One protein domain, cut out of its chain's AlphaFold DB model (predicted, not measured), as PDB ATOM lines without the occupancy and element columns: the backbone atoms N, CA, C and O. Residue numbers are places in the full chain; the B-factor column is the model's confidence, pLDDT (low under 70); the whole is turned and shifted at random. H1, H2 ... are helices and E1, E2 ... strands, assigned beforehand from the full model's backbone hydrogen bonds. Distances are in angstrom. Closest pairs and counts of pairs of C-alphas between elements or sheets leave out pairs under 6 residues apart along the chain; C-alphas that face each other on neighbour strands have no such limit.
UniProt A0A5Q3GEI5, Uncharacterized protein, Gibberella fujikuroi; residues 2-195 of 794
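Overview. This is residues 2 to 195 of the 794 residues of an uncharacterized protein of Gibberella fujikuroi (UniProt A0A5Q3GEI5). A parallel sheet of four strands, E1 E2 E5 E6, has helices H2 and H8 over one face, and H1 packs on H2. Between E2 and E5 a long excursion goes out beyond the last residues of the strands, with the hairpin E3 E4 and the helix pair H5 H6; H3 lies at the opposite end. The 194 printed residues include ten named helices and six named strands, in the order H1 E1 H2 H3 E2 H4 E3 E4 H5 H6 H7 E5 H8 E6 H9 H10, class mixed. The whole is compact, radius of gyration of the C-alphas 16.8 A, spans 51 by 40 by 33 A.

Arrangement. In the sheet E1 (residues 24 to 27), E2 (57 to 61), E5 (139 to 145) and E6 (172 to 176), E1 and E6 are edge strands. N 26 and O 59 are 2.8 A apart between E1 and E2, N 60 and O 141 2.9 A between E2 and E5, N 144 and O 174 2.8 A between E5 and E6. H2 (28 to 41) is over E1 at a height over the sheet of 7.9 A, and H8 (153 to 167) is over E5 at 10.2 A, on the same face; both run along the strands. With H3 (43 to 48), these make two strand-helix-strand units, two parallel neighbour strands with helices between: E1, H2 H3, E2 and E5, H8, E6, both with right-handed crossovers. H3 only just touches H2, only at the corner, C-alphas 39 and 45 at 6.1 A. H1 (2 to 17) touches H2 at a steep tilt of 56 degrees, the same way, the closest C-alphas being those of Ala 5 and Pro 33, 4.5 A. H4 (72 to 76) touches H7 (123 to 127), C-alphas 72 and 126 at 4.9 A. E3 (84 to 86) and E4 (90 to 93) form an antiparallel hairpin, N 85 to O 92 2.8 A. H5 (95 to 101) touches H6 (108 to 115), C-alphas 99 and 111 at 4.6 A. H9 (182 to 185) and H10 (187 to 193) only graze the sheet. Every O i to N i+4 pair is within hydrogen-bond range in H1, H3 to H8 and H10; H2 has 5 of 10, and H9 is too short for one.

Along the chain. H1 measures 21.8 A from C-alpha 2 at (122.709, 114.602, 166.745), H8 21.1 A, H2 20.0 A and E5 19.8 A. H10 ends at C-alpha 193, (92.627, 111.522, 165.006).

Size, cuts and confidence. The C-alphas of Gly 50 and Asp 109, the farthest apart, are 52.4 A apart. The printed part has no cut; the link H7 to E5 is long. Residues 77 to 80 and 189 to 195 have pLDDT under 70.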
ATOM      1  N   SER A   2     122.238 115.508 165.699       88.00
ATOM      2  CA  SER A   2     122.709 114.602 166.745       88.00
ATOM      3  C   SER A   2     122.372 115.115 168.148       88.00
ATOM      4  O   SER A   2     121.810 114.358 168.930       88.00
ATOM      5  N   ASP A   3     122.594 116.407 168.424       92.19
ATOM      6  CA  ASP A   3     122.210 117.030 169.704       92.19
ATOM      7  C   ASP A   3     120.691 116.951 169.956       92.19
ATOM      8  O   ASP A   3     120.261 116.574 171.044       92.19
ATOM      9  N   ASP A   4     119.870 117.219 168.932       93.62
ATOM     10  CA  ASP A   4     118.406 117.103 169.024       93.62
ATOM     11  C   ASP A   4     117.977 115.650 169.299       93.62
ATOM     12  O   ASP A   4     117.104 115.386 170.126       93.62
ATOM     13  N   ALA A   5     118.606 114.680 168.626       95.69
ATOM     14  CA  ALA A   5     118.345 113.257 168.830       95.69
ATOM     15  C   ALA A   5     118.783 112.776 170.225       95.69
ATOM     16  O   ALA A   5     118.114 111.926 170.826       95.69
ATOM     17  N   ASP A   6     119.884 113.314 170.753       95.88
ATOM     18  CA  ASP A   6     120.356 113.037 172.107       95.88
ATOM     19  C   ASP A   6     119.409 113.627 173.156       95.88
ATOM     20  O   ASP A   6     119.085 112.937 174.124       95.88
ATOM     21  N   GLU A   7     118.865 114.824 172.937       96.19
ATOM     22  CA  GLU A   7     117.880 115.404 173.851       96.19
ATOM     23  C   GLU A   7     116.557 114.625 173.853       96.19
ATOM     24  O   GLU A   7     116.041 114.277 174.921       96.19
ATOM     25  N   ILE A   8     116.053 114.226 172.676       97.38
ATOM     26  CA  ILE A   8     114.908 113.303 172.576       97.38
ATOM     27  C   ILE A   8     115.209 112.009 173.347       97.38
ATOM     28  O   ILE A   8     114.376 111.525 174.120       97.38
ATOM     29  N   THR A   9     116.420 111.464 173.190       97.12
ATOM     30  CA  THR A   9     116.852 110.259 173.907       97.12
ATOM     31  C   THR A   9     116.841 110.458 175.419       97.12
ATOM     32  O   THR A   9     116.360 109.574 176.134       97.12
ATOM     33  N   ASN A  10     117.331 111.595 175.915       96.38
ATOM     34  CA  ASN A  10     117.389 111.916 177.339       96.38
ATOM     35  C   ASN A  10     115.987 111.966 177.960       96.38
ATOM     36  O   ASN A  10     115.734 111.311 178.977       96.38
ATOM     37  N   VAL A  11     115.061 112.686 177.321       96.81
ATOM     38  CA  VAL A  11     113.680 112.843 177.801       96.81
ATOM     39  C   VAL A  11     112.934 111.509 177.766       96.81
ATOM     40  O   VAL A  11     112.372 111.073 178.776       96.81
ATOM     41  N   VAL A  12     112.956 110.819 176.624       96.44
ATOM     42  CA  VAL A  12     112.181 109.585 176.435       96.44
ATOM     43  C   VAL A  12     112.747 108.435 177.269       96.44
ATOM     44  O   VAL A  12     111.983 107.663 177.850       96.44
ATOM     45  N   SER A  13     114.073 108.333 177.418       95.00
ATOM     46  CA  SER A  13     114.689 107.283 178.242       95.00
ATOM     47  C   SER A  13     114.253 107.347 179.702       95.00
ATOM     48  O   SER A  13     114.125 106.294 180.331       95.00
ATOM     49  N   LYS A  14     114.002 108.552 180.233       93.94
ATOM     50  CA  LYS A  14     113.481 108.742 181.590       93.94
ATOM     51  C   LYS A  14     112.055 108.205 181.719       93.94
ATOM     52  O   LYS A  14     111.795 107.419 182.622       93.94
ATOM     53  N   LEU A  15     111.170 108.554 180.782       92.88
ATOM     54  CA  LEU A  15     109.781 108.072 180.761       92.88
ATOM     55  C   LEU A  15     109.712 106.544 180.656       92.88
ATOM     56  O   LEU A  15     108.983 105.897 181.404       92.88
ATOM     57  N   LEU A  16     110.527 105.957 179.779       92.06
ATOM     58  CA  LEU A  16     110.631 104.504 179.641       92.06
ATOM     59  C   LEU A  16     111.197 103.844 180.909       92.06
ATOM     60  O   LEU A  16     110.792 102.739 181.260       92.06
ATOM     61  N   GLY A  17     112.124 104.507 181.608       88.00
ATOM     62  CA  GLY A  17     112.653 104.054 182.900       88.00
ATOM     63  C   GLY A  17     111.614 104.057 184.026       88.00
ATOM     64  O   GLY A  17     111.719 103.254 184.948       88.00
ATOM     65  N   GLU A  18     110.589 104.904 183.922       90.06
ATOM     66  CA  GLU A  18     109.412 104.929 184.804       90.06
ATOM     67  C   GLU A  18     108.360 103.865 184.422       90.06
ATOM     68  O   GLU A  18     107.300 103.804 185.037       90.06
ATOM     69  N   GLY A  19     108.626 103.033 183.407       84.62
ATOM     70  CA  GLY A  19     107.704 101.996 182.936       84.62
ATOM     71  C   GLY A  19     106.565 102.508 182.048       84.62
ATOM     72  O   GLY A  19     105.631 101.759 181.774       84.62
ATOM     73  N   LYS A  20     106.620 103.766 181.587       78.69
ATOM     74  CA  LYS A  20     105.602 104.331 180.689       78.69
ATOM     75  C   LYS A  20     105.754 103.785 179.273       78.69
ATOM     76  O   LYS A  20     106.867 103.630 178.772       78.69
ATOM     77  N   GLU A  21     104.628 103.565 178.605       83.31
ATOM     78  CA  GLU A  21     104.592 103.358 177.157       83.31
ATOM     79  C   GLU A  21     104.712 104.711 176.448       83.31
ATOM     80  O   GLU A  21     104.100 105.695 176.864       83.31
ATOM     81  N   VAL A  22     105.535 104.775 175.397       86.25
ATOM     82  CA  VAL A  22     105.823 106.021 174.679       86.25
ATOM     83  C   VAL A  22     105.635 105.811 173.182       86.25
ATOM     84  O   VAL A  22     106.299 104.967 172.580       86.25
ATOM     85  N   VAL A  23     104.774 106.636 172.586       89.19
ATOM     86  CA  VAL A  23     104.676 106.826 171.135       89.19
ATOM     87  C   VAL A  23     105.451 108.088 170.779       89.19
ATOM     88  O   VAL A  23     105.202 109.146 171.354       89.19
ATOM     89  N   LEU A  24     106.394 107.982 169.842       93.19
ATOM     90  CA  LEU A  24     107.172 109.134 169.397       93.19
ATOM     91  C   LEU A  24     106.460 109.800 168.220       93.19
ATOM     92  O   LEU A  24     106.395 109.234 167.134       93.19
ATOM     93  N   MET A  25     105.925 110.997 168.424       92.62
ATOM     94  CA  MET A  25     105.350 111.801 167.351       92.62
ATOM     95  C   MET A  25     106.334 112.895 166.954       92.62
ATOM     96  O   MET A  25     106.896 113.581 167.803       92.62
ATOM     97  N   THR A  26     106.544 113.043 165.655       94.94
ATOM     98  CA  THR A  26     107.443 114.036 165.071       94.94
ATOM     99  C   THR A  26     106.660 114.934 164.129       94.94
ATOM    100  O   THR A  26     105.638 114.511 163.589       94.94
ATOM    101  N   HIS A  27     107.157 116.148 163.916       94.62
ATOM    102  CA  HIS A  27     106.580 117.107 162.980       94.62
ATOM    103  C   HIS A  27     107.681 117.779 162.163       94.62
ATOM    104  O   HIS A  27     108.741 118.089 162.715       94.62
ATOM    105  N   SER A  28     107.435 117.998 160.869       93.06
ATOM    106  CA  SER A  28     108.348 118.712 159.965       93.06
ATOM    107  C   SER A  28     109.793 118.181 160.048       93.06
ATOM    108  O   SER A  28     110.018 116.967 159.987       93.06
ATOM    109  N   TYR A  29     110.783 119.062 160.225       91.19
ATOM    110  CA  TYR A  29     112.190 118.715 160.473       91.19
ATOM    111  C   TYR A  29     112.373 117.633 161.552       91.19
ATOM    112  O   TYR A  29     113.243 116.772 161.413       91.19
ATOM    113  N   GLY A  30     111.537 117.632 162.596       93.56
ATOM    114  CA  GLY A  30     111.631 116.720 163.737       93.56
ATOM    115  C   GLY A  30     111.572 115.235 163.368       93.56
ATOM    116  O   GLY A  30     112.002 114.396 164.163       93.56
ATOM    117  N   GLY A  31     111.104 114.893 162.161       94.81
ATOM    118  CA  GLY A  31     111.175 113.533 161.630       94.81
ATOM    119  C   GLY A  31     112.598 112.971 161.599       94.81
ATOM    120  O   GLY A  31     112.790 111.795 161.909       94.81
ATOM    121  N   ILE A  32     113.610 113.798 161.327       94.31
ATOM    122  CA  ILE A  32     115.011 113.367 161.224       94.31
ATOM    123  C   ILE A  32     115.601 113.009 162.601       94.31
ATOM    124  O   ILE A  32     115.949 111.839 162.796       94.31
ATOM    125  N   PRO A  33     115.690 113.929 163.586       95.75
ATOM    126  CA  PRO A  33     116.226 113.590 164.903       95.75
ATOM    127  C   PRO A  33     115.348 112.572 165.642       95.75
ATOM    128  O   PRO A  33     115.876 111.711 166.348       95.75
ATOM    129  N   GLY A  34     114.027 112.581 165.427       96.69
ATOM    130  CA  GLY A  34     113.134 111.550 165.955       96.69
ATOM    131  C   GLY A  34     113.471 110.157 165.417       96.69
ATOM    132  O   GLY A  34     113.618 109.219 166.200       96.69
ATOM    133  N   THR A  35     113.705 110.028 164.107       96.62
ATOM    134  CA  THR A  35     114.163 108.773 163.487       96.62
ATOM    135  C   THR A  35     115.527 108.342 164.032       96.62
ATOM    136  O   THR A  35     115.701 107.179 164.398       96.62
ATOM    137  N   GLN A  36     116.483 109.271 164.125       97.06
ATOM    138  CA  GLN A  36     117.830 108.997 164.629       97.06
ATOM    139  C   GLN A  36     117.804 108.493 166.082       97.06
ATOM    140  O   GLN A  36     118.489 107.523 166.407       97.06
ATOM    141  N   SER A  37     116.981 109.098 166.946       97.94
ATOM    142  CA  SER A  37     116.890 108.758 168.377       97.94
ATOM    143  C   SER A  37     116.497 107.294 168.645       97.94
ATOM    144  O   SER A  37     116.873 106.706 169.664       97.94
ATOM    145  N   LEU A  38     115.802 106.641 167.705       97.31
ATOM    146  CA  LEU A  38     115.411 105.232 167.818       97.31
ATOM    147  C   LEU A  38     116.602 104.262 167.819       97.31
ATOM    148  O   LEU A  38     116.432 103.119 168.252       97.31
ATOM    149  N   SER A  39     117.807 104.710 167.443       96.56
ATOM    150  CA  SER A  39     119.041 103.931 167.622       96.56
ATOM    151  C   SER A  39     119.330 103.611 169.093       96.56
ATOM    152  O   SER A  39     120.049 102.658 169.378       96.56
ATOM    153  N   LYS A  40     118.780 104.407 170.022       96.69
ATOM    154  CA  LYS A  40     118.891 104.236 171.481       96.69
ATOM    155  C   LYS A  40     117.533 103.973 172.151       96.69
ATOM    156  O   LYS A  40     117.480 103.401 173.239       96.69
ATOM    157  N   LEU A  41     116.428 104.397 171.527       97.62
ATOM    158  CA  LEU A  41     115.089 104.365 172.130       97.62
ATOM    159  C   LEU A  41     114.189 103.212 171.683       97.62
ATOM    160  O   LEU A  41     113.237 102.892 172.403       97.62
ATOM    161  N   SER A  42     114.446 102.605 170.521       96.69
ATOM    162  CA  SER A  42     113.600 101.511 170.038       96.69
ATOM    163  C   SER A  42     113.600 100.344 171.023       96.69
ATOM    164  O   SER A  42     114.579 100.110 171.739       96.69
ATOM    165  N   ARG A  43     112.507  99.575 171.048       93.12
ATOM    166  CA  ARG A  43     112.428  98.349 171.862       93.12
ATOM    167  C   ARG A  43     113.624  97.429 171.609       93.12
ATOM    168  O   ARG A  43     114.283  97.010 172.552       93.12
ATOM    169  N   LYS A  44     113.968  97.223 170.338       93.69
ATOM    170  CA  LYS A  44     115.139  96.446 169.914       93.69
ATOM    171  C   LYS A  44     116.453  96.990 170.489       93.69
ATOM    172  O   LYS A  44     117.248  96.210 171.004       93.69
ATOM    173  N   ALA A  45     116.688  98.303 170.411       95.00
ATOM    174  CA  ALA A  45     117.906  98.916 170.943       95.00
ATOM    175  C   ALA A  45     118.005  98.761 172.469       95.00
ATOM    176  O   ALA A  45     119.055  98.406 172.996       95.00
ATOM    177  N   ARG A  46     116.896  98.962 173.185       95.06
ATOM    178  CA  ARG A  46     116.869  98.857 174.650       95.06
ATOM    179  C   ARG A  46     117.002  97.426 175.151       95.06
ATOM    180  O   ARG A  46     117.732  97.194 176.112       95.06
ATOM    181  N   GLU A  47     116.354  96.474 174.489       93.75
ATOM    182  CA  GLU A  47     116.482  95.049 174.806       93.75
ATOM    183  C   GLU A  47     117.925  94.563 174.613       93.75
ATOM    184  O   GLU A  47     118.429  93.811 175.449       93.75
ATOM    185  N   ALA A  48     118.630  95.056 173.587       93.44
ATOM    186  CA  ALA A  48     120.051  94.767 173.381       93.44
ATOM    187  C   ALA A  48     120.950  95.281 174.527       93.44
ATOM    188  O   ALA A  48     122.008  94.710 174.783       93.44
ATOM    189  N   GLU A  49     120.514  96.314 175.254       93.44
ATOM    190  CA  GLU A  49     121.180  96.846 176.450       93.44
ATOM    191  C   GLU A  49     120.655  96.239 177.768       93.44
ATOM    192  O   GLU A  49     121.034  96.685 178.852       93.44
ATOM    193  N   GLY A  50     119.762  95.245 177.709       92.62
ATOM    194  CA  GLY A  50     119.150  94.632 178.893       92.62
ATOM    195  C   GLY A  50     118.147  95.534 179.623       92.62
ATOM    196  O   GLY A  50     117.828  95.286 180.788       92.62
ATOM    197  N   LYS A  51     117.646  96.588 178.968       91.44
ATOM    198  CA  LYS A  51     116.640  97.509 179.512       91.44
ATOM    199  C   LYS A  51     115.236  97.071 179.092       91.44
ATOM    200  O   LYS A  51     115.026  96.615 177.974       91.44
ATOM    201  N   GLN A  52     114.260  97.250 179.982       84.06
ATOM    202  CA  GLN A  52     112.846  97.017 179.669       84.06
ATOM    203  C   GLN A  52     112.215  98.227 178.953       84.06
ATOM    204  O   GLN A  52     112.704  99.362 179.051       84.06
ATOM    205  N   GLY A  53     111.123  97.960 178.231       88.12
ATOM    206  CA  GLY A  53     110.368  98.949 177.457       88.12
ATOM    207  C   GLY A  53     111.048  99.366 176.149       88.12
ATOM    208  O   GLY A  53     112.027  98.771 175.710       88.12
ATOM    209  N   GLY A  54     110.510 100.407 175.523       93.06
ATOM    210  CA  GLY A  54     111.049 101.012 174.308       93.06
ATOM    211  C   GLY A  54     109.960 101.591 173.428       93.06
ATOM    212  O   GLY A  54     108.794 101.229 173.563       93.06
ATOM    213  N   VAL A  55     110.359 102.488 172.535       93.50
ATOM    214  CA  VAL A  55     109.456 103.062 171.538       93.50
ATOM    215  C   VAL A  55     109.218 102.014 170.456       93.50
ATOM    216  O   VAL A  55     110.158 101.549 169.809       93.50
ATOM    217  N   ASP A  56     107.963 101.618 170.287       85.56
ATOM    218  CA  ASP A  56     107.527 100.632 169.297       85.56
ATOM    219  C   ASP A  56     106.695 101.249 168.165       85.56
ATOM    220  O   ASP A  56     106.433 100.574 167.168       85.56
ATOM    221  N   LYS A  57     106.323 102.529 168.284       90.25
ATOM    222  CA  LYS A  57     105.586 103.295 167.278       90.25
ATOM    223  C   LYS A  57     106.169 104.699 167.118       90.25
ATOM    224  O   LYS A  57     106.378 105.407 168.105       90.25
ATOM    225  N   ILE A  58     106.365 105.098 165.865       93.75
ATOM    226  CA  ILE A  58     106.682 106.469 165.466       93.75
ATOM    227  C   ILE A  58     105.589 107.008 164.537       93.75
ATOM    228  O   ILE A  58     105.120 106.303 163.641       93.75
ATOM    229  N   ILE A  59     105.168 108.246 164.782       92.81
ATOM    230  CA  ILE A  59     104.184 108.975 163.983       92.81
ATOM    231  C   ILE A  59     104.887 110.167 163.331       92.81
ATOM    232  O   ILE A  59     105.499 110.991 164.013       92.81
ATOM    233  N   TYR A  60     104.792 110.260 162.011       95.19
ATOM    234  CA  TYR A  60     105.290 111.379 161.219       95.19
ATOM    235  C   TYR A  60     104.117 112.283 160.834       95.19
ATOM    236  O   TYR A  60     103.293 111.877 160.024       95.19
ATOM    237  N   LEU A  61     104.014 113.479 161.412       93.69
ATOM    238  CA  LEU A  61     103.008 114.477 161.040       93.69
ATOM    239  C   LEU A  61     103.638 115.501 160.110       93.69
ATOM    240  O   LEU A  61     104.426 116.320 160.578       93.69
ATOM    241  N   ALA A  62     103.305 115.454 158.818       94.38
ATOM    242  CA  ALA A  62     103.939 116.318 157.821       94.38
ATOM    243  C   ALA A  62     105.470 116.397 158.021       94.38
ATOM    244  O   ALA A  62     106.059 117.476 158.010       94.38
ATOM    245  N   SER A  63     106.107 115.258 158.324       95.31
ATOM    246  CA  SER A  63     107.521 115.208 158.708       95.31
ATOM    247  C   SER A  63     108.426 114.889 157.530       95.31
ATOM    248  O   SER A  63     108.083 114.100 156.655       95.31
ATOM    249  N   VAL A  64     109.652 115.401 157.572       93.31
ATOM    250  CA  VAL A  64     110.706 114.954 156.662       93.31
ATOM    251  C   VAL A  64     111.212 113.579 157.106       93.31
ATOM    252  O   VAL A  64     111.638 113.410 158.250       93.31
ATOM    253  N   VAL A  65     111.202 112.598 156.198       93.69
ATOM    254  CA  VAL A  65     111.735 111.249 156.439       93.69
ATOM    255  C   VAL A  65     112.747 110.894 155.355       93.69
ATOM    256  O   VAL A  65     112.398 110.698 154.193       93.69
ATOM    257  N   LEU A  66     114.020 110.821 155.748       90.50
ATOM    258  CA  LEU A  66     115.149 110.659 154.830       90.50
ATOM    259  C   LEU A  66     115.709 109.232 154.824       90.50
ATOM    260  O   LEU A  66     115.499 108.430 155.738       90.50
ATOM    261  N   GLN A  67     116.468 108.925 153.774       90.56
ATOM    262  CA  GLN A  67     117.303 107.726 153.715       90.56
ATOM    263  C   GLN A  67     118.639 107.970 154.441       90.56
ATOM    264  O   GLN A  67     119.099 109.114 154.498       90.56
ATOM    265  N   PRO A  68     119.286 106.925 154.992       92.06
ATOM    266  CA  PRO A  68     120.599 107.072 155.608       92.06
ATOM    267  C   PRO A  68     121.622 107.691 154.647       92.06
ATOM    268  O   PRO A  68     121.692 107.318 153.477       92.06
ATOM    269  N   GLY A  69     122.434 108.616 155.154       90.56
ATOM    270  CA  GLY A  69     123.440 109.357 154.393       90.56
ATOM    271  C   GLY A  69     122.944 110.663 153.764       90.56
ATOM    272  O   GLY A  69     123.758 111.369 153.180       90.56
ATOM    273  N   VAL A  70     121.658 111.002 153.900       89.19
ATOM    274  CA  VAL A  70     121.062 112.239 153.364       89.19
ATOM    275  C   VAL A  70     120.791 113.226 154.505       89.19
ATOM    276  O   VAL A  70     120.254 112.831 155.545       89.19
ATOM    277  N   SER A  71     121.167 114.495 154.328       87.62
ATOM    278  CA  SER A  71     120.815 115.591 155.243       87.62
ATOM    279  C   SER A  71     119.552 116.333 154.794       87.62
ATOM    280  O   SER A  71     119.106 116.205 153.653       87.62
ATOM    281  N   ASN A  72     118.964 117.135 155.686       82.75
ATOM    282  CA  ASN A  72     117.791 117.934 155.324       82.75
ATOM    283  C   ASN A  72     118.128 118.984 154.255       82.75
ATOM    284  O   ASN A  72     117.323 119.268 153.375       82.75
ATOM    285  N   LEU A  73     119.345 119.532 154.306       82.38
ATOM    286  CA  LEU A  73     119.820 120.486 153.313       82.38
ATOM    287  C   LEU A  73     120.002 119.837 151.935       82.38
ATOM    288  O   LEU A  73     119.650 120.449 150.930       82.38
ATOM    289  N   ASP A  74     120.460 118.581 151.878       82.88
ATOM    290  CA  ASP A  74     120.533 117.830 150.616       82.88
ATOM    291  C   ASP A  74     119.138 117.624 150.003       82.88
ATOM    292  O   ASP A  74     118.988 117.648 148.781       82.88
ATOM    293  N   ALA A  75     118.111 117.461 150.846       75.44
ATOM    294  CA  ALA A  75     116.725 117.305 150.410       75.44
ATOM    295  C   ALA A  75     116.122 118.598 149.825       75.44
ATOM    296  O   ALA A  75     115.256 118.510 148.955       75.44
ATOM    297  N   PHE A  76     116.602 119.783 150.231       71.00
ATOM    298  CA  PHE A  76     116.220 121.064 149.616       71.00
ATOM    299  C   PHE A  76     116.834 121.279 148.219       71.00
ATOM    300  O   PHE A  76     116.333 122.088 147.438       71.00
ATOM    301  N   GLY A  77     117.895 120.547 147.867       67.38
ATOM    302  CA  GLY A  77     118.597 120.725 146.597       67.38
ATOM    303  C   GLY A  77     119.304 122.085 146.482       67.38
ATOM    304  O   GLY A  77     119.650 122.720 147.473       67.38
ATOM    305  N   SER A  78     119.567 122.543 145.252       60.19
ATOM    306  CA  SER A  78     120.363 123.758 144.990       60.19
ATOM    307  C   SER A  78     119.574 125.076 144.999       60.19
ATOM    308  O   SER A  78     120.170 126.125 144.763       60.19
ATOM    309  N   ALA A  79     118.254 125.041 145.203       60.66
ATOM    310  CA  ALA A  79     117.382 126.216 145.175       60.66
ATOM    311  C   ALA A  79     116.609 126.313 146.493       60.66
ATOM    312  O   ALA A  79     115.615 125.619 146.694       60.66
ATOM    313  N   LEU A  80     117.097 127.161 147.396       68.94
ATOM    314  CA  LEU A  80     116.424 127.437 148.659       68.94
ATOM    315  C   LEU A  80     115.167 128.282 148.406       68.94
ATOM    316  O   LEU A  80     115.201 129.141 147.523       68.94
ATOM    317  N   PRO A  81     114.073 128.070 149.158       72.25
ATOM    318  CA  PRO A  81     112.891 128.916 149.054       72.25
ATOM    319  C   PRO A  81     113.220 130.383 149.357       72.25
ATOM    320  O   PRO A  81     113.976 130.661 150.284       72.25
ATOM    321  N   ASP A  82     112.595 131.320 148.638       74.00
ATOM    322  CA  ASP A  82     112.862 132.768 148.763       74.00
ATOM    323  C   ASP A  82     112.625 133.328 150.179       74.00
ATOM    324  O   ASP A  82     113.123 134.397 150.529       74.00
ATOM    325  N   PHE A  83     111.859 132.609 151.000       74.50
ATOM    326  CA  PHE A  83     111.559 132.965 152.384       74.50
ATOM    327  C   PHE A  83     112.548 132.382 153.405       74.50
ATOM    328  O   PHE A  83     112.328 132.551 154.600       74.50
ATOM    329  N   LEU A  84     113.601 131.679 152.980       80.56
ATOM    330  CA  LEU A  84     114.562 131.006 153.853       80.56
ATOM    331  C   LEU A  84     115.953 131.638 153.701       80.56
ATOM    332  O   LEU A  84     116.561 131.582 152.636       80.56
ATOM    333  N   ASP A  85     116.469 132.214 154.790       81.81
ATOM    334  CA  ASP A  85     117.811 132.797 154.880       81.81
ATOM    335  C   ASP A  85     118.726 131.895 155.725       81.81
ATOM    336  O   ASP A  85     118.452 131.607 156.895       81.81
ATOM    337  N   LEU A  86     119.811 131.424 155.113       81.00
ATOM    338  CA  LEU A  86     120.768 130.485 155.699       81.00
ATOM    339  C   LEU A  86     122.063 131.214 156.062       81.00
ATOM    340  O   LEU A  86     122.824 131.627 155.187       81.00
ATOM    341  N   LYS A  87     122.350 131.299 157.363       81.12
ATOM    342  CA  LYS A  87     123.639 131.754 157.905       81.12
ATOM    343  C   LYS A  87     124.423 130.559 158.445       81.12
ATOM    344  O   LYS A  87     123.887 129.457 158.578       81.12
ATOM    345  N   ASP A  88     125.706 130.768 158.741       76.19
ATOM    346  CA  ASP A  88     126.616 129.682 159.131       76.19
ATOM    347  C   ASP A  88     126.124 128.889 160.352       76.19
ATOM    348  O   ASP A  88     126.156 127.657 160.314       76.19
ATOM    349  N   ASP A  89     125.593 129.581 161.363       83.50
ATOM    350  CA  ASP A  89     125.142 128.969 162.621       83.50
ATOM    351  C   ASP A  89     123.610 128.845 162.731       83.50
ATOM    352  O   ASP A  89     123.111 127.909 163.359       83.50
ATOM    353  N   TYR A  90     122.856 129.740 162.082       86.12
ATOM    354  CA  TYR A  90     121.396 129.828 162.207       86.12
ATOM    355  C   TYR A  90     120.689 129.956 160.858       86.12
ATOM    356  O   TYR A  90     121.200 130.563 159.916       86.12
ATOM    357  N   MET A  91     119.482 129.409 160.796       85.38
ATOM    358  CA  MET A  91     118.563 129.501 159.674       85.38
ATOM    359  C   MET A  91     117.326 130.270 160.126       85.38
ATOM    360  O   MET A  91     116.667 129.900 161.103       85.38
ATOM    361  N   THR A  92     117.011 131.336 159.399       82.81
ATOM    362  CA  THR A  92     115.848 132.185 159.655       82.81
ATOM    363  C   THR A  92     114.877 132.107 158.497       82.81
ATOM    364  O   THR A  92     115.273 131.948 157.345       82.81
ATOM    365  N   LEU A  93     113.600 132.240 158.803       80.38
ATOM    366  CA  LEU A  93     112.527 132.215 157.825       80.38
ATOM    367  C   LEU A  93     111.805 133.564 157.896       80.38
ATOM    368  O   LEU A  93     111.504 134.054 158.987       80.38
ATOM    369  N   ASP A  94     111.568 134.193 156.746       87.19
ATOM    370  CA  ASP A  94     110.869 135.476 156.663       87.19
ATOM    371  C   ASP A  94     109.453 135.350 157.262       87.19
ATOM    372  O   ASP A  94     108.715 134.436 156.878       87.19
ATOM    373  N   PRO A  95     109.027 136.262 158.159       89.12
ATOM    374  CA  PRO A  95     107.719 136.168 158.802       89.12
ATOM    375  C   PRO A  95     106.528 136.136 157.833       89.12
ATOM    376  O   PRO A  95     105.556 135.433 158.103       89.12
ATOM    377  N   ASN A  96     106.581 136.846 156.698       89.94
ATOM    378  CA  ASN A  96     105.482 136.815 155.723       89.94
ATOM    379  C   ASN A  96     105.460 135.483 154.967       89.94
ATOM    380  O   ASN A  96     104.390 134.918 154.729       89.94
ATOM    381  N   GLY A  97     106.636 134.957 154.625       86.38
ATOM    382  CA  GLY A  97     106.780 133.621 154.057       86.38
ATOM    383  C   GLY A  97     106.280 132.526 155.000       86.38
ATOM    384  O   GLY A  97     105.539 131.643 154.571       86.38
ATOM    385  N   HIS A  98     106.598 132.613 156.292       85.44
ATOM    386  CA  HIS A  98     106.061 131.713 157.314       85.44
ATOM    387  C   HIS A  98     104.538 131.791 157.419       85.44
ATOM    388  O   HIS A  98     103.875 130.755 157.393       85.44
ATOM    389  N   ALA A  99     103.986 133.004 157.508       91.44
ATOM    390  CA  ALA A  99     102.544 133.212 157.600       91.44
ATOM    391  C   ALA A  99     101.813 132.598 156.398       91.44
ATOM    392  O   ALA A  99     100.808 131.917 156.557       91.44
ATOM    393  N   THR A 100     102.371 132.782 155.198       90.75
ATOM    394  CA  THR A 100     101.769 132.300 153.948       90.75
ATOM    395  C   THR A 100     101.858 130.785 153.794       90.75
ATOM    396  O   THR A 100     100.929 130.174 153.280       90.75
ATOM    397  N   ASN A 101     102.977 130.169 154.193       89.38
ATOM    398  CA  ASN A 101     103.253 128.770 153.860       89.38
ATOM    399  C   ASN A 101     103.073 127.829 155.061       89.38
ATOM    400  O   ASN A 101     102.363 126.828 154.966       89.38
ATOM    401  N   THR A 102     103.694 128.147 156.202       90.44
ATOM    402  CA  THR A 102     103.654 127.320 157.420       90.44
ATOM    403  C   THR A 102     102.270 127.329 158.056       90.44
ATOM    404  O   THR A 102     101.757 126.272 158.399       90.44
ATOM    405  N   PHE A 103     101.658 128.508 158.166       93.06
ATOM    406  CA  PHE A 103     100.341 128.724 158.777       93.06
ATOM    407  C   PHE A 103      99.265 129.000 157.710       93.06
ATOM    408  O   PHE A 103      98.375 129.822 157.907       93.06
ATOM    409  N   SER A 104      99.385 128.335 156.557       91.81
ATOM    410  CA  SER A 104      98.573 128.562 155.347       91.81
ATOM    411  C   SER A 104      97.063 128.388 155.545       91.81
ATOM    412  O   SER A 104      96.276 128.901 154.754       91.81
ATOM    413  N   ASP A 105      96.660 127.677 156.592       91.31
ATOM    414  CA  ASP A 105      95.279 127.378 156.961       91.31
ATOM    415  C   ASP A 105      94.725 128.283 158.080       91.31
ATOM    416  O   ASP A 105      93.621 128.048 158.570       91.31
ATOM    417  N   LEU A 106      95.456 129.339 158.461       92.56
ATOM    418  CA  LEU A 106      95.004 130.389 159.377       92.56
ATOM    419  C   LEU A 106      94.760 131.723 158.647       92.56
ATOM    420  O   LEU A 106      95.347 131.984 157.593       92.56
ATOM    421  N   PRO A 107      93.935 132.627 159.211       95.62
ATOM    422  CA  PRO A 107      93.873 134.010 158.750       95.62
ATOM    423  C   PRO A 107      95.266 134.658 158.770       95.62
ATOM    424  O   PRO A 107      95.984 134.558 159.762       95.62
ATOM    425  N   PHE A 108      95.635 135.364 157.696       93.56
ATOM    426  CA  PHE A 108      97.004 135.863 157.498       93.56
ATOM    427  C   PHE A 108      97.542 136.711 158.664       93.56
ATOM    428  O   PHE A 108      98.704 136.576 159.030       93.56
ATOM    429  N   ASP A 109      96.710 137.560 159.273       94.94
ATOM    430  CA  ASP A 109      97.139 138.403 160.398       94.94
ATOM    431  C   ASP A 109      97.481 137.569 161.646       94.94
ATOM    432  O   ASP A 109      98.471 137.840 162.324       94.94
ATOM    433  N   GLU A 110      96.705 136.517 161.924       94.31
ATOM    434  CA  GLU A 110      96.972 135.573 163.015       94.31
ATOM    435  C   GLU A 110      98.224 134.739 162.719       94.31
ATOM    436  O   GLU A 110      99.124 134.622 163.555       94.31
ATOM    437  N   ALA A 111      98.321 134.238 161.487       93.88
ATOM    438  CA  ALA A 111      99.481 133.525 160.973       93.88
ATOM    439  C   ALA A 111     100.773 134.354 161.087       93.88
ATOM    440  O   ALA A 111     101.819 133.826 161.461       93.88
ATOM    441  N   LEU A 112     100.712 135.659 160.808       94.94
ATOM    442  CA  LEU A 112     101.855 136.565 160.883       94.94
ATOM    443  C   LEU A 112     102.309 136.820 162.324       94.94
ATOM    444  O   LEU A 112     103.512 136.890 162.583       94.94
ATOM    445  N   GLU A 113     101.380 136.942 163.273       94.50
ATOM    446  CA  GLU A 113     101.733 137.085 164.689       94.50
ATOM    447  C   GLU A 113     102.381 135.817 165.256       94.50
ATOM    448  O   GLU A 113     103.319 135.917 166.050       94.50
ATOM    449  N   LEU A 114     101.944 134.635 164.813       91.75
ATOM    450  CA  LEU A 114     102.591 133.364 165.149       91.75
ATOM    451  C   LEU A 114     103.968 133.241 164.486       91.75
ATOM    452  O   LEU A 114     104.946 132.897 165.147       91.75
ATOM    453  N   ALA A 115     104.074 133.597 163.204       90.75
ATOM    454  CA  ALA A 115     105.324 133.573 162.450       90.75
ATOM    455  C   ALA A 115     106.424 134.429 163.095       90.75
ATOM    456  O   ALA A 115     107.571 134.000 163.176       90.75
ATOM    457  N   LYS A 116     106.084 135.618 163.612       91.50
ATOM    458  CA  LYS A 116     107.032 136.506 164.314       91.50
ATOM    459  C   LYS A 116     107.578 135.923 165.620       91.50
ATOM    460  O   LYS A 116     108.597 136.404 166.110       91.50
ATOM    461  N   GLN A 117     106.888 134.945 166.206       89.44
ATOM    462  CA  GLN A 117     107.276 134.302 167.463       89.44
ATOM    463  C   GLN A 117     108.124 133.043 167.247       89.44
ATOM    464  O   GLN A 117     108.633 132.484 168.220       89.44
ATOM    465  N   MET A 118     108.285 132.590 165.999       84.00
ATOM    466  CA  MET A 118     109.070 131.400 165.691       84.00
ATOM    467  C   MET A 118     110.563 131.649 165.955       84.00
ATOM    468  O   MET A 118     111.118 132.636 165.466       84.00
ATOM    469  N   PRO A 119     111.231 130.777 166.729       82.38
ATOM    470  CA  PRO A 119     112.660 130.894 166.977       82.38
ATOM    471  C   PRO A 119     113.474 130.530 165.730       82.38
ATOM    472  O   PRO A 119     113.016 129.796 164.854       82.38
ATOM    473  N   GLU A 120     114.716 131.009 165.679       86.06
ATOM    474  CA  GLU A 120     115.670 130.624 164.637       86.06
ATOM    475  C   GLU A 120     116.018 129.130 164.744       86.06
ATOM    476  O   GLU A 120     116.139 128.571 165.839       86.06
ATOM    477  N   HIS A 121     116.216 128.473 163.602       86.12
ATOM    478  CA  HIS A 121     116.678 127.089 163.554       86.12
ATOM    479  C   HIS A 121     118.210 127.022 163.577       86.12
ATOM    480  O   HIS A 121     118.888 127.889 163.038       86.12
ATOM    481  N   SER A 122     118.774 125.956 164.146       87.69
ATOM    482  CA  SER A 122     120.217 125.677 164.071       87.69
ATOM    483  C   SER A 122     120.585 125.154 162.678       87.69
ATOM    484  O   SER A 122     120.122 124.083 162.278       87.69
ATOM    485  N   THR A 123     121.438 125.869 161.936       85.81
ATOM    486  CA  THR A 123     121.911 125.423 160.609       85.81
ATOM    487  C   THR A 123     122.639 124.071 160.663       85.81
ATOM    488  O   THR A 123     122.366 123.222 159.805       85.81
ATOM    489  N   PRO A 124     123.519 123.789 161.652       85.62
ATOM    490  CA  PRO A 124     124.118 122.462 161.826       85.62
ATOM    491  C   PRO A 124     123.098 121.316 161.851       85.62
ATOM    492  O   PRO A 124     123.341 120.255 161.273       85.62
ATOM    493  N   SER A 125     121.913 121.544 162.430       86.06
ATOM    494  CA  SER A 125     120.853 120.536 162.476       86.06
ATOM    495  C   SER A 125     120.279 120.141 161.121       86.06
ATOM    496  O   SER A 125     119.778 119.031 160.977       86.06
ATOM    497  N   PHE A 126     120.433 120.985 160.106       86.69
ATOM    498  CA  PHE A 126     119.982 120.697 158.750       86.69
ATOM    499  C   PHE A 126     121.089 120.097 157.868       86.69
ATOM    500  O   PHE A 126     120.774 119.505 156.837       86.69
ATOM    501  N   ARG A 127     122.366 120.212 158.271       87.44
ATOM    502  CA  ARG A 127     123.542 119.722 157.520       87.44
ATOM    503  C   ARG A 127     123.967 118.302 157.888       87.44
ATOM    504  O   ARG A 127     124.592 117.620 157.082       87.44
ATOM    505  N   GLU A 128     123.676 117.856 159.104       89.62
ATOM    506  CA  GLU A 128     124.039 116.507 159.542       89.62
ATOM    507  C   GLU A 128     123.153 115.443 158.866       89.62
ATOM    508  O   GLU A 128     121.924 115.539 158.938       89.62
ATOM    509  N   PRO A 129     123.739 114.416 158.221       92.12
ATOM    510  CA  PRO A 129     122.964 113.372 157.569       92.12
ATOM    511  C   PRO A 129     122.342 112.413 158.585       92.12
ATOM    512  O   PRO A 129     122.943 112.096 159.616       92.12
ATOM    513  N   LEU A 130     121.167 111.874 158.255       93.81
ATOM    514  CA  LEU A 130     120.589 110.760 159.004       93.81
ATOM    515  C   LEU A 130     121.534 109.554 158.924       93.81
ATOM    516  O   LEU A 130     121.919 109.144 157.832       93.81
ATOM    517  N   THR A 131     121.892 108.946 160.053       94.94
ATOM    518  CA  THR A 131     122.790 107.771 160.066       94.94
ATOM    519  C   THR A 131     122.074 106.480 160.437       94.94
ATOM    520  O   THR A 131     122.523 105.401 160.050       94.94
ATOM    521  N   TYR A 132     120.947 106.576 161.147       95.31
ATOM    522  CA  TYR A 132     120.187 105.420 161.603       95.31
ATOM    523  C   TYR A 132     118.730 105.452 161.115       95.31
ATOM    524  O   TYR A 132     117.988 106.357 161.499       95.31
ATOM    525  N   PRO A 133     118.273 104.466 160.317       94.81
ATOM    526  CA  PRO A 133     116.892 104.390 159.840       94.81
ATOM    527  C   PRO A 133     115.968 103.800 160.918       94.81
ATOM    528  O   PRO A 133     115.515 102.660 160.824       94.81
ATOM    529  N   GLY A 134     115.683 104.574 161.965       94.19
ATOM    530  CA  GLY A 134     114.859 104.158 163.105       94.19
ATOM    531  C   GLY A 134     113.466 103.625 162.754       94.19
ATOM    532  O   GLY A 134     112.945 102.753 163.449       94.19
ATOM    533  N   TYR A 135     112.890 104.072 161.634       93.88
ATOM    534  CA  TYR A 135     111.637 103.536 161.087       93.88
ATOM    535  C   TYR A 135     111.689 102.027 160.776       93.88
ATOM    536  O   TYR A 135     110.645 101.392 160.659       93.88
ATOM    537  N   ASN A 136     112.877 101.417 160.709       94.31
ATOM    538  CA  ASN A 136     113.028  99.968 160.569       94.31
ATOM    539  C   ASN A 136     112.769  99.196 161.872       94.31
ATOM    540  O   ASN A 136     112.514  97.992 161.819       94.31
ATOM    541  N   ASP A 137     112.787  99.854 163.030       93.88
ATOM    542  CA  ASP A 137     112.663  99.202 164.340       93.88
ATOM    543  C   ASP A 137     111.344  99.515 165.066       93.88
ATOM    544  O   ASP A 137     111.058  98.912 166.099       93.88
ATOM    545  N   ALA A 138     110.520 100.406 164.512       89.94
ATOM    546  CA  ALA A 138     109.210 100.782 165.042       89.94
ATOM    547  C   ALA A 138     108.106 100.599 163.987       89.94
ATOM    548  O   ALA A 138     108.372 100.527 162.787       89.94
ATOM    549  N   LYS A 139     106.849 100.512 164.429       90.00
ATOM    550  CA  LYS A 139     105.676 100.672 163.563       90.00
ATOM    551  C   LYS A 139     105.601 102.124 163.108       90.00
ATOM    552  O   LYS A 139     105.744 103.029 163.929       90.00
ATOM    553  N   VAL A 140     105.343 102.333 161.822       90.75
ATOM    554  CA  VAL A 140     105.338 103.667 161.223       90.75
ATOM    555  C   VAL A 140     103.918 104.083 160.881       90.75
ATOM    556  O   VAL A 140     103.221 103.391 160.138       90.75
ATOM    557  N   HIS A 141     103.517 105.234 161.405       89.94
ATOM    558  CA  HIS A 141     102.360 105.976 160.932       89.94
ATOM    559  C   HIS A 141     102.839 107.268 160.282       89.94
ATOM    560  O   HIS A 141     103.790 107.890 160.756       89.94
ATOM    561  N   TYR A 142     102.169 107.680 159.217       90.75
ATOM    562  CA  TYR A 142     102.412 108.950 158.559       90.75
ATOM    563  C   TYR A 142     101.082 109.673 158.366       90.75
ATOM    564  O   TYR A 142     100.141 109.091 157.835       90.75
ATOM    565  N   ILE A 143     101.010 110.930 158.789       89.69
ATOM    566  CA  ILE A 143      99.868 111.819 158.589       89.69
ATOM    567  C   ILE A 143     100.244 112.827 157.509       89.69
ATOM    568  O   ILE A 143     101.161 113.633 157.688       89.69
ATOM    569  N   VAL A 144      99.540 112.737 156.387       87.56
ATOM    570  CA  VAL A 144      99.668 113.614 155.230       87.56
ATOM    571  C   VAL A 144      98.744 114.808 155.416       87.56
ATOM    572  O   VAL A 144      97.528 114.642 155.438       87.56
ATOM    573  N   CYS A 145      99.317 116.002 155.513       92.25
ATOM    574  CA  CYS A 145      98.552 117.247 155.477       92.25
ATOM    575  C   CYS A 145      98.282 117.633 154.017       92.25
ATOM    576  O   CYS A 145      99.217 117.952 153.285       92.25
ATOM    577  N   GLU A 146      97.026 117.560 153.573       91.56
ATOM    578  CA  GLU A 146      96.653 117.653 152.150       91.56
ATOM    579  C   GLU A 146      96.756 119.070 151.563       91.56
ATOM    580  O   GLU A 146      96.842 119.216 150.344       91.56
ATOM    581  N   GLN A 147      96.800 120.112 152.398       93.38
ATOM    582  CA  GLN A 147      96.964 121.507 151.967       93.38
ATOM    583  C   GLN A 147      98.346 122.078 152.321       93.38
ATOM    584  O   GLN A 147      98.569 123.286 152.219       93.38
ATOM    585  N   ASP A 148      99.290 121.226 152.725       94.31
ATOM    586  CA  ASP A 148     100.630 121.635 153.143       94.31
ATOM    587  C   ASP A 148     101.401 122.343 152.015       94.31
ATOM    588  O   ASP A 148     101.603 121.789 150.933       94.31
ATOM    589  N   GLN A 149     101.848 123.574 152.283       91.25
ATOM    590  CA  GLN A 149     102.637 124.387 151.350       91.25
ATOM    591  C   GLN A 149     104.153 124.308 151.606       91.25
ATOM    592  O   GLN A 149     104.935 124.730 150.757       91.25
ATOM    593  N   ILE A 150     104.587 123.778 152.754       89.88
ATOM    594  CA  ILE A 150     106.007 123.626 153.116       89.88
ATOM    595  C   ILE A 150     106.536 122.284 152.622       89.88
ATOM    596  O   ILE A 150     107.590 122.221 151.990       89.88
ATOM    597  N   ILE A 151     105.792 121.210 152.883       91.38
ATOM    598  CA  ILE A 151     106.082 119.874 152.370       91.38
ATOM    599  C   ILE A 151     104.866 119.426 151.566       91.38
ATOM    600  O   ILE A 151     103.995 118.747 152.109       91.38
ATOM    601  N   PRO A 152     104.777 119.782 150.274       92.81
ATOM    602  CA  PRO A 152     103.611 119.446 149.473       92.81
ATOM    603  C   PRO A 152     103.244 117.954 149.538       92.81
ATOM    604  O   PRO A 152     104.146 117.103 149.565       92.81
ATOM    605  N   PRO A 153     101.947 117.598 149.516       90.94
ATOM    606  CA  PRO A 153     101.477 116.228 149.735       90.94
ATOM    607  C   PRO A 153     102.125 115.185 148.815       90.94
ATOM    608  O   PRO A 153     102.296 114.028 149.204       90.94
ATOM    609  N   GLN A 154     102.510 115.561 147.590       92.44
ATOM    610  CA  GLN A 154     103.245 114.669 146.690       92.44
ATOM    611  C   GLN A 154     104.626 114.264 147.233       92.44
ATOM    612  O   GLN A 154     105.024 113.110 147.083       92.44
ATOM    613  N   PHE A 155     105.342 115.173 147.901       92.56
ATOM    614  CA  PHE A 155     106.646 114.886 148.501       92.56
ATOM    615  C   PHE A 155     106.502 114.053 149.770       92.56
ATOM    616  O   PHE A 155     107.271 113.116 149.972       92.56
ATOM    617  N   GLN A 156     105.473 114.328 150.576       95.19
ATOM    618  CA  GLN A 156     105.133 113.493 151.730       95.19
ATOM    619  C   GLN A 156     104.904 112.039 151.298       95.19
ATOM    620  O   GLN A 156     105.531 111.119 151.822       95.19
ATOM    621  N   ARG A 157     104.087 111.825 150.257       92.69
ATOM    622  CA  ARG A 157     103.846 110.491 149.687       92.69
ATOM    623  C   ARG A 157     105.110 109.849 149.112       92.69
ATOM    624  O   ARG A 157     105.317 108.656 149.315       92.69
ATOM    625  N   ALA A 158     105.985 110.613 148.459       92.12
ATOM    626  CA  ALA A 158     107.264 110.093 147.971       92.12
ATOM    627  C   ALA A 158     108.169 109.590 149.114       92.12
ATOM    628  O   ALA A 158     108.790 108.535 148.987       92.12
ATOM    629  N   MET A 159     108.206 110.296 150.249       94.06
ATOM    630  CA  MET A 159     108.948 109.855 151.437       94.06
ATOM    631  C   MET A 159     108.342 108.589 152.054       94.06
ATOM    632  O   MET A 159     109.086 107.675 152.410       94.06
ATOM    633  N   ILE A 160     107.009 108.484 152.114       92.38
ATOM    634  CA  ILE A 160     106.309 107.266 152.560       92.38
ATOM    635  C   ILE A 160     106.721 106.059 151.709       92.38
ATOM    636  O   ILE A 160     107.086 105.016 152.251       92.38
ATOM    637  N   GLU A 161     106.704 106.202 150.383       91.56
ATOM    638  CA  GLU A 161     107.129 105.134 149.473       91.56
ATOM    639  C   GLU A 161     108.618 104.801 149.636       91.56
ATOM    640  O   GLU A 161     108.991 103.628 149.622       91.56
ATOM    641  N   GLY A 162     109.467 105.801 149.897       91.50
ATOM    642  CA  GLY A 162     110.870 105.590 150.257       91.50
ATOM    643  C   GLY A 162     111.038 104.725 151.512       91.50
ATOM    644  O   GLY A 162     111.827 103.778 151.516       91.50
ATOM    645  N   VAL A 163     110.260 104.995 152.566       91.81
ATOM    646  CA  VAL A 163     110.267 104.192 153.801       91.81
ATOM    647  C   VAL A 163     109.811 102.763 153.522       91.81
ATOM    648  O   VAL A 163     110.510 101.827 153.922       91.81
ATOM    649  N   LYS A 164     108.699 102.572 152.802       90.62
ATOM    650  CA  LYS A 164     108.199 101.237 152.425       90.62
ATOM    651  C   LYS A 164     109.248 100.452 151.639       90.62
ATOM    652  O   LYS A 164     109.560  99.317 151.995       90.62
ATOM    653  N   ALA A 165     109.849 101.080 150.629       88.44
ATOM    654  CA  ALA A 165     110.875 100.464 149.795       88.44
ATOM    655  C   ALA A 165     112.130 100.075 150.595       88.44
ATOM    656  O   ALA A 165     112.669  98.988 150.394       88.44
ATOM    657  N   SER A 166     112.585 100.929 151.519       87.19
ATOM    658  CA  SER A 166     113.792 100.664 152.318       87.19
ATOM    659  C   SER A 166     113.583  99.659 153.456       87.19
ATOM    660  O   SER A 166     114.496  98.903 153.786       87.19
ATOM    661  N   SER A 167     112.395  99.648 154.067       87.25
ATOM    662  CA  SER A 167     112.105  98.849 155.263       87.25
ATOM    663  C   SER A 167     111.468  97.500 154.937       87.25
ATOM    664  O   SER A 167     111.529  96.580 155.755       87.25
ATOM    665  N   GLY A 168     110.826  97.381 153.769       83.94
ATOM    666  CA  GLY A 168     109.972  96.245 153.418       83.94
ATOM    667  C   GLY A 168     108.716  96.129 154.290       83.94
ATOM    668  O   GLY A 168     108.091  95.071 154.307       83.94
ATOM    669  N   LYS A 169     108.367  97.178 155.048       79.19
ATOM    670  CA  LYS A 169     107.200  97.223 155.935       79.19
ATOM    671  C   LYS A 169     106.142  98.172 155.392       79.19
ATOM    672  O   LYS A 169     106.464  99.195 154.791       79.19
ATOM    673  N   ASP A 170     104.886  97.860 155.690       79.12
ATOM    674  CA  ASP A 170     103.790  98.793 155.463       79.12
ATOM    675  C   ASP A 170     103.882 100.005 156.393       79.12
ATOM    676  O   ASP A 170     104.291  99.915 157.554       79.12
ATOM    677  N   VAL A 171     103.456 101.145 155.853       80.69
ATOM    678  CA  VAL A 171     103.303 102.411 156.567       80.69
ATOM    679  C   VAL A 171     101.814 102.711 156.648       80.69
ATOM    680  O   VAL A 171     101.147 102.762 155.614       80.69
ATOM    681  N   ALA A 172     101.294 102.923 157.856       74.94
ATOM    682  CA  ALA A 172      99.914 103.362 158.035       74.94
ATOM    683  C   ALA A 172      99.805 104.839 157.637       74.94
ATOM    684  O   ALA A 172     100.392 105.695 158.300       74.94
ATOM    685  N   VAL A 173      99.088 105.130 156.552       79.12
ATOM    686  CA  VAL A 173      98.934 106.489 156.016       79.12
ATOM    687  C   VAL A 173      97.578 107.050 156.416       79.12
ATOM    688  O   VAL A 173      96.557 106.406 156.197       79.12
ATOM    689  N   HIS A 174      97.588 108.255 156.972       78.75
ATOM    690  CA  HIS A 174      96.413 109.022 157.377       78.75
ATOM    691  C   HIS A 174      96.406 110.316 156.569       78.75
ATOM    692  O   HIS A 174      97.461 110.926 156.417       78.75
ATOM    693  N   SER A 175      95.258 110.735 156.048       78.81
ATOM    694  CA  SER A 175      95.115 112.025 155.360       78.81
ATOM    695  C   SER A 175      94.399 113.011 156.268       78.81
ATOM    696  O   SER A 175      93.420 112.655 156.922       78.81
ATOM    697  N   PHE A 176      94.888 114.244 156.302       79.88
ATOM    698  CA  PHE A 176      94.363 115.302 157.146       79.88
ATOM    699  C   PHE A 176      94.213 116.589 156.334       79.88
ATOM    700  O   PHE A 176      95.166 117.054 155.705       79.88
ATOM    701  N   ASP A 177      92.998 117.138 156.300       86.50
ATOM    702  CA  ASP A 177      92.675 118.330 155.512       86.50
ATOM    703  C   ASP A 177      93.145 119.604 156.231       86.50
ATOM    704  O   ASP A 177      92.380 120.297 156.904       86.50
ATOM    705  N   SER A 178      94.451 119.865 156.160       91.25
ATOM    706  CA  SER A 178      95.099 120.993 156.832       91.25
ATOM    707  C   SER A 178      96.339 121.494 156.098       91.25
ATOM    708  O   SER A 178      96.897 120.805 155.237       91.25
ATOM    709  N   GLY A 179      96.825 122.659 156.532       92.69
ATOM    710  CA  GLY A 179      98.159 123.165 156.224       92.69
ATOM    711  C   GLY A 179      99.259 122.428 157.002       92.69
ATOM    712  O   GLY A 179      99.060 121.325 157.520       92.69
ATOM    713  N   HIS A 180     100.445 123.039 157.093       94.56
ATOM    714  CA  HIS A 180     101.649 122.390 157.633       94.56
ATOM    715  C   HIS A 180     101.611 122.146 159.153       94.56
ATOM    716  O   HIS A 180     102.257 121.218 159.640       94.56
ATOM    717  N   VAL A 181     100.884 122.963 159.924       92.31
ATOM    718  CA  VAL A 181     100.911 122.968 161.405       92.31
ATOM    719  C   VAL A 181      99.530 122.732 162.033       92.31
ATOM    720  O   VAL A 181      99.037 123.557 162.806       92.31
ATOM    721  N   PRO A 182      98.902 121.569 161.782       89.38
ATOM    722  CA  PRO A 182      97.552 121.295 162.269       89.38
ATOM    723  C   PRO A 182      97.432 121.246 163.795       89.38
ATOM    724  O   PRO A 182      96.342 121.389 164.339       89.38
ATOM    725  N   THR A 183      98.548 121.079 164.508       88.69
ATOM    726  CA  THR A 183      98.605 121.166 165.973       88.69
ATOM    727  C   THR A 183      98.258 122.555 166.507       88.69
ATOM    728  O   THR A 183      97.905 122.670 167.678       88.69
ATOM    729  N   ILE A 184      98.359 123.591 165.673       89.12
ATOM    730  CA  ILE A 184      98.006 124.971 166.011       89.12
ATOM    731  C   ILE A 184      96.693 125.363 165.332       89.12
ATOM    732  O   ILE A 184      95.821 125.914 165.998       89.12
ATOM    733  N   SER A 185      96.524 125.056 164.043       88.06
ATOM    734  CA  SER A 185      95.334 125.473 163.289       88.06
ATOM    735  C   SER A 185      94.087 124.636 163.585       88.06
ATOM    736  O   SER A 185      92.972 125.150 163.516       88.06
ATOM    737  N   GLN A 186      94.248 123.357 163.938       87.25
ATOM    738  CA  GLN A 186      93.142 122.427 164.194       87.25
ATOM    739  C   GLN A 186      93.423 121.466 165.377       87.25
ATOM    740  O   GLN A 186      93.313 120.242 165.224       87.25
ATOM    741  N   PRO A 187      93.758 121.973 166.583       80.81
ATOM    742  CA  PRO A 187      94.218 121.152 167.710       80.81
ATOM    743  C   PRO A 187      93.207 120.078 168.145       80.81
ATOM    744  O   PRO A 187      93.598 118.951 168.456       80.81
ATOM    745  N   ASP A 188      91.908 120.384 168.109       72.19
ATOM    746  CA  ASP A 188      90.852 119.435 168.478       72.19
ATOM    747  C   ASP A 188      90.726 118.281 167.478       72.19
ATOM    748  O   ASP A 188      90.498 117.135 167.866       72.19
ATOM    749  N   ASN A 189      90.893 118.563 166.184       69.44
ATOM    750  CA  ASN A 189      90.821 117.545 165.136       69.44
ATOM    751  C   ASN A 189      92.061 116.647 165.160       69.44
ATOM    752  O   ASN A 189      91.942 115.429 165.039       69.44
ATOM    753  N   VAL A 190      93.239 117.234 165.403       69.94
ATOM    754  CA  VAL A 190      94.474 116.479 165.636       69.94
ATOM    755  C   VAL A 190      94.324 115.569 166.855       69.94
ATOM    756  O   VAL A 190      94.677 114.401 166.771       69.94
ATOM    757  N   SER A 191      93.734 116.057 167.950       65.38
ATOM    758  CA  SER A 191      93.437 115.242 169.137       65.38
ATOM    759  C   SER A 191      92.514 114.054 168.816       65.38
ATOM    760  O   SER A 191      92.824 112.921 169.186       65.38
ATOM    761  N   LYS A 192      91.432 114.286 168.055       60.78
ATOM    762  CA  LYS A 192      90.460 113.247 167.658       60.78
ATOM    763  C   LYS A 192      91.060 112.139 166.796       60.78
ATOM    764  O   LYS A 192      90.770 110.965 167.002       60.78
ATOM    765  N   MET A 193      91.957 112.491 165.879       58.94
ATOM    766  CA  MET A 193      92.627 111.522 165.006       58.94
ATOM    767  C   MET A 193      93.423 110.460 165.790       58.94
ATOM    768  O   MET A 193      93.660 109.363 165.288       58.94
ATOM    769  N   TYR A 194      93.819 110.755 167.032       55.56
ATOM    770  CA  TYR A 194      94.504 109.802 167.911       55.56
ATOM    771  C   TYR A 194      93.567 109.014 168.833       55.56
ATOM    772  O   TYR A 194      94.029 108.080 169.489       55.56
ATOM    773  N   SER A 195      92.283 109.375 168.891       52.66
ATOM    774  CA  SER A 195      91.273 108.759 169.758       52.66
ATOM    775  C   SER A 195      90.252 107.892 169.020       52.66
ATOM    776  O   SER A 195      89.389 107.309 169.676       52.66
TER     777      SER A 195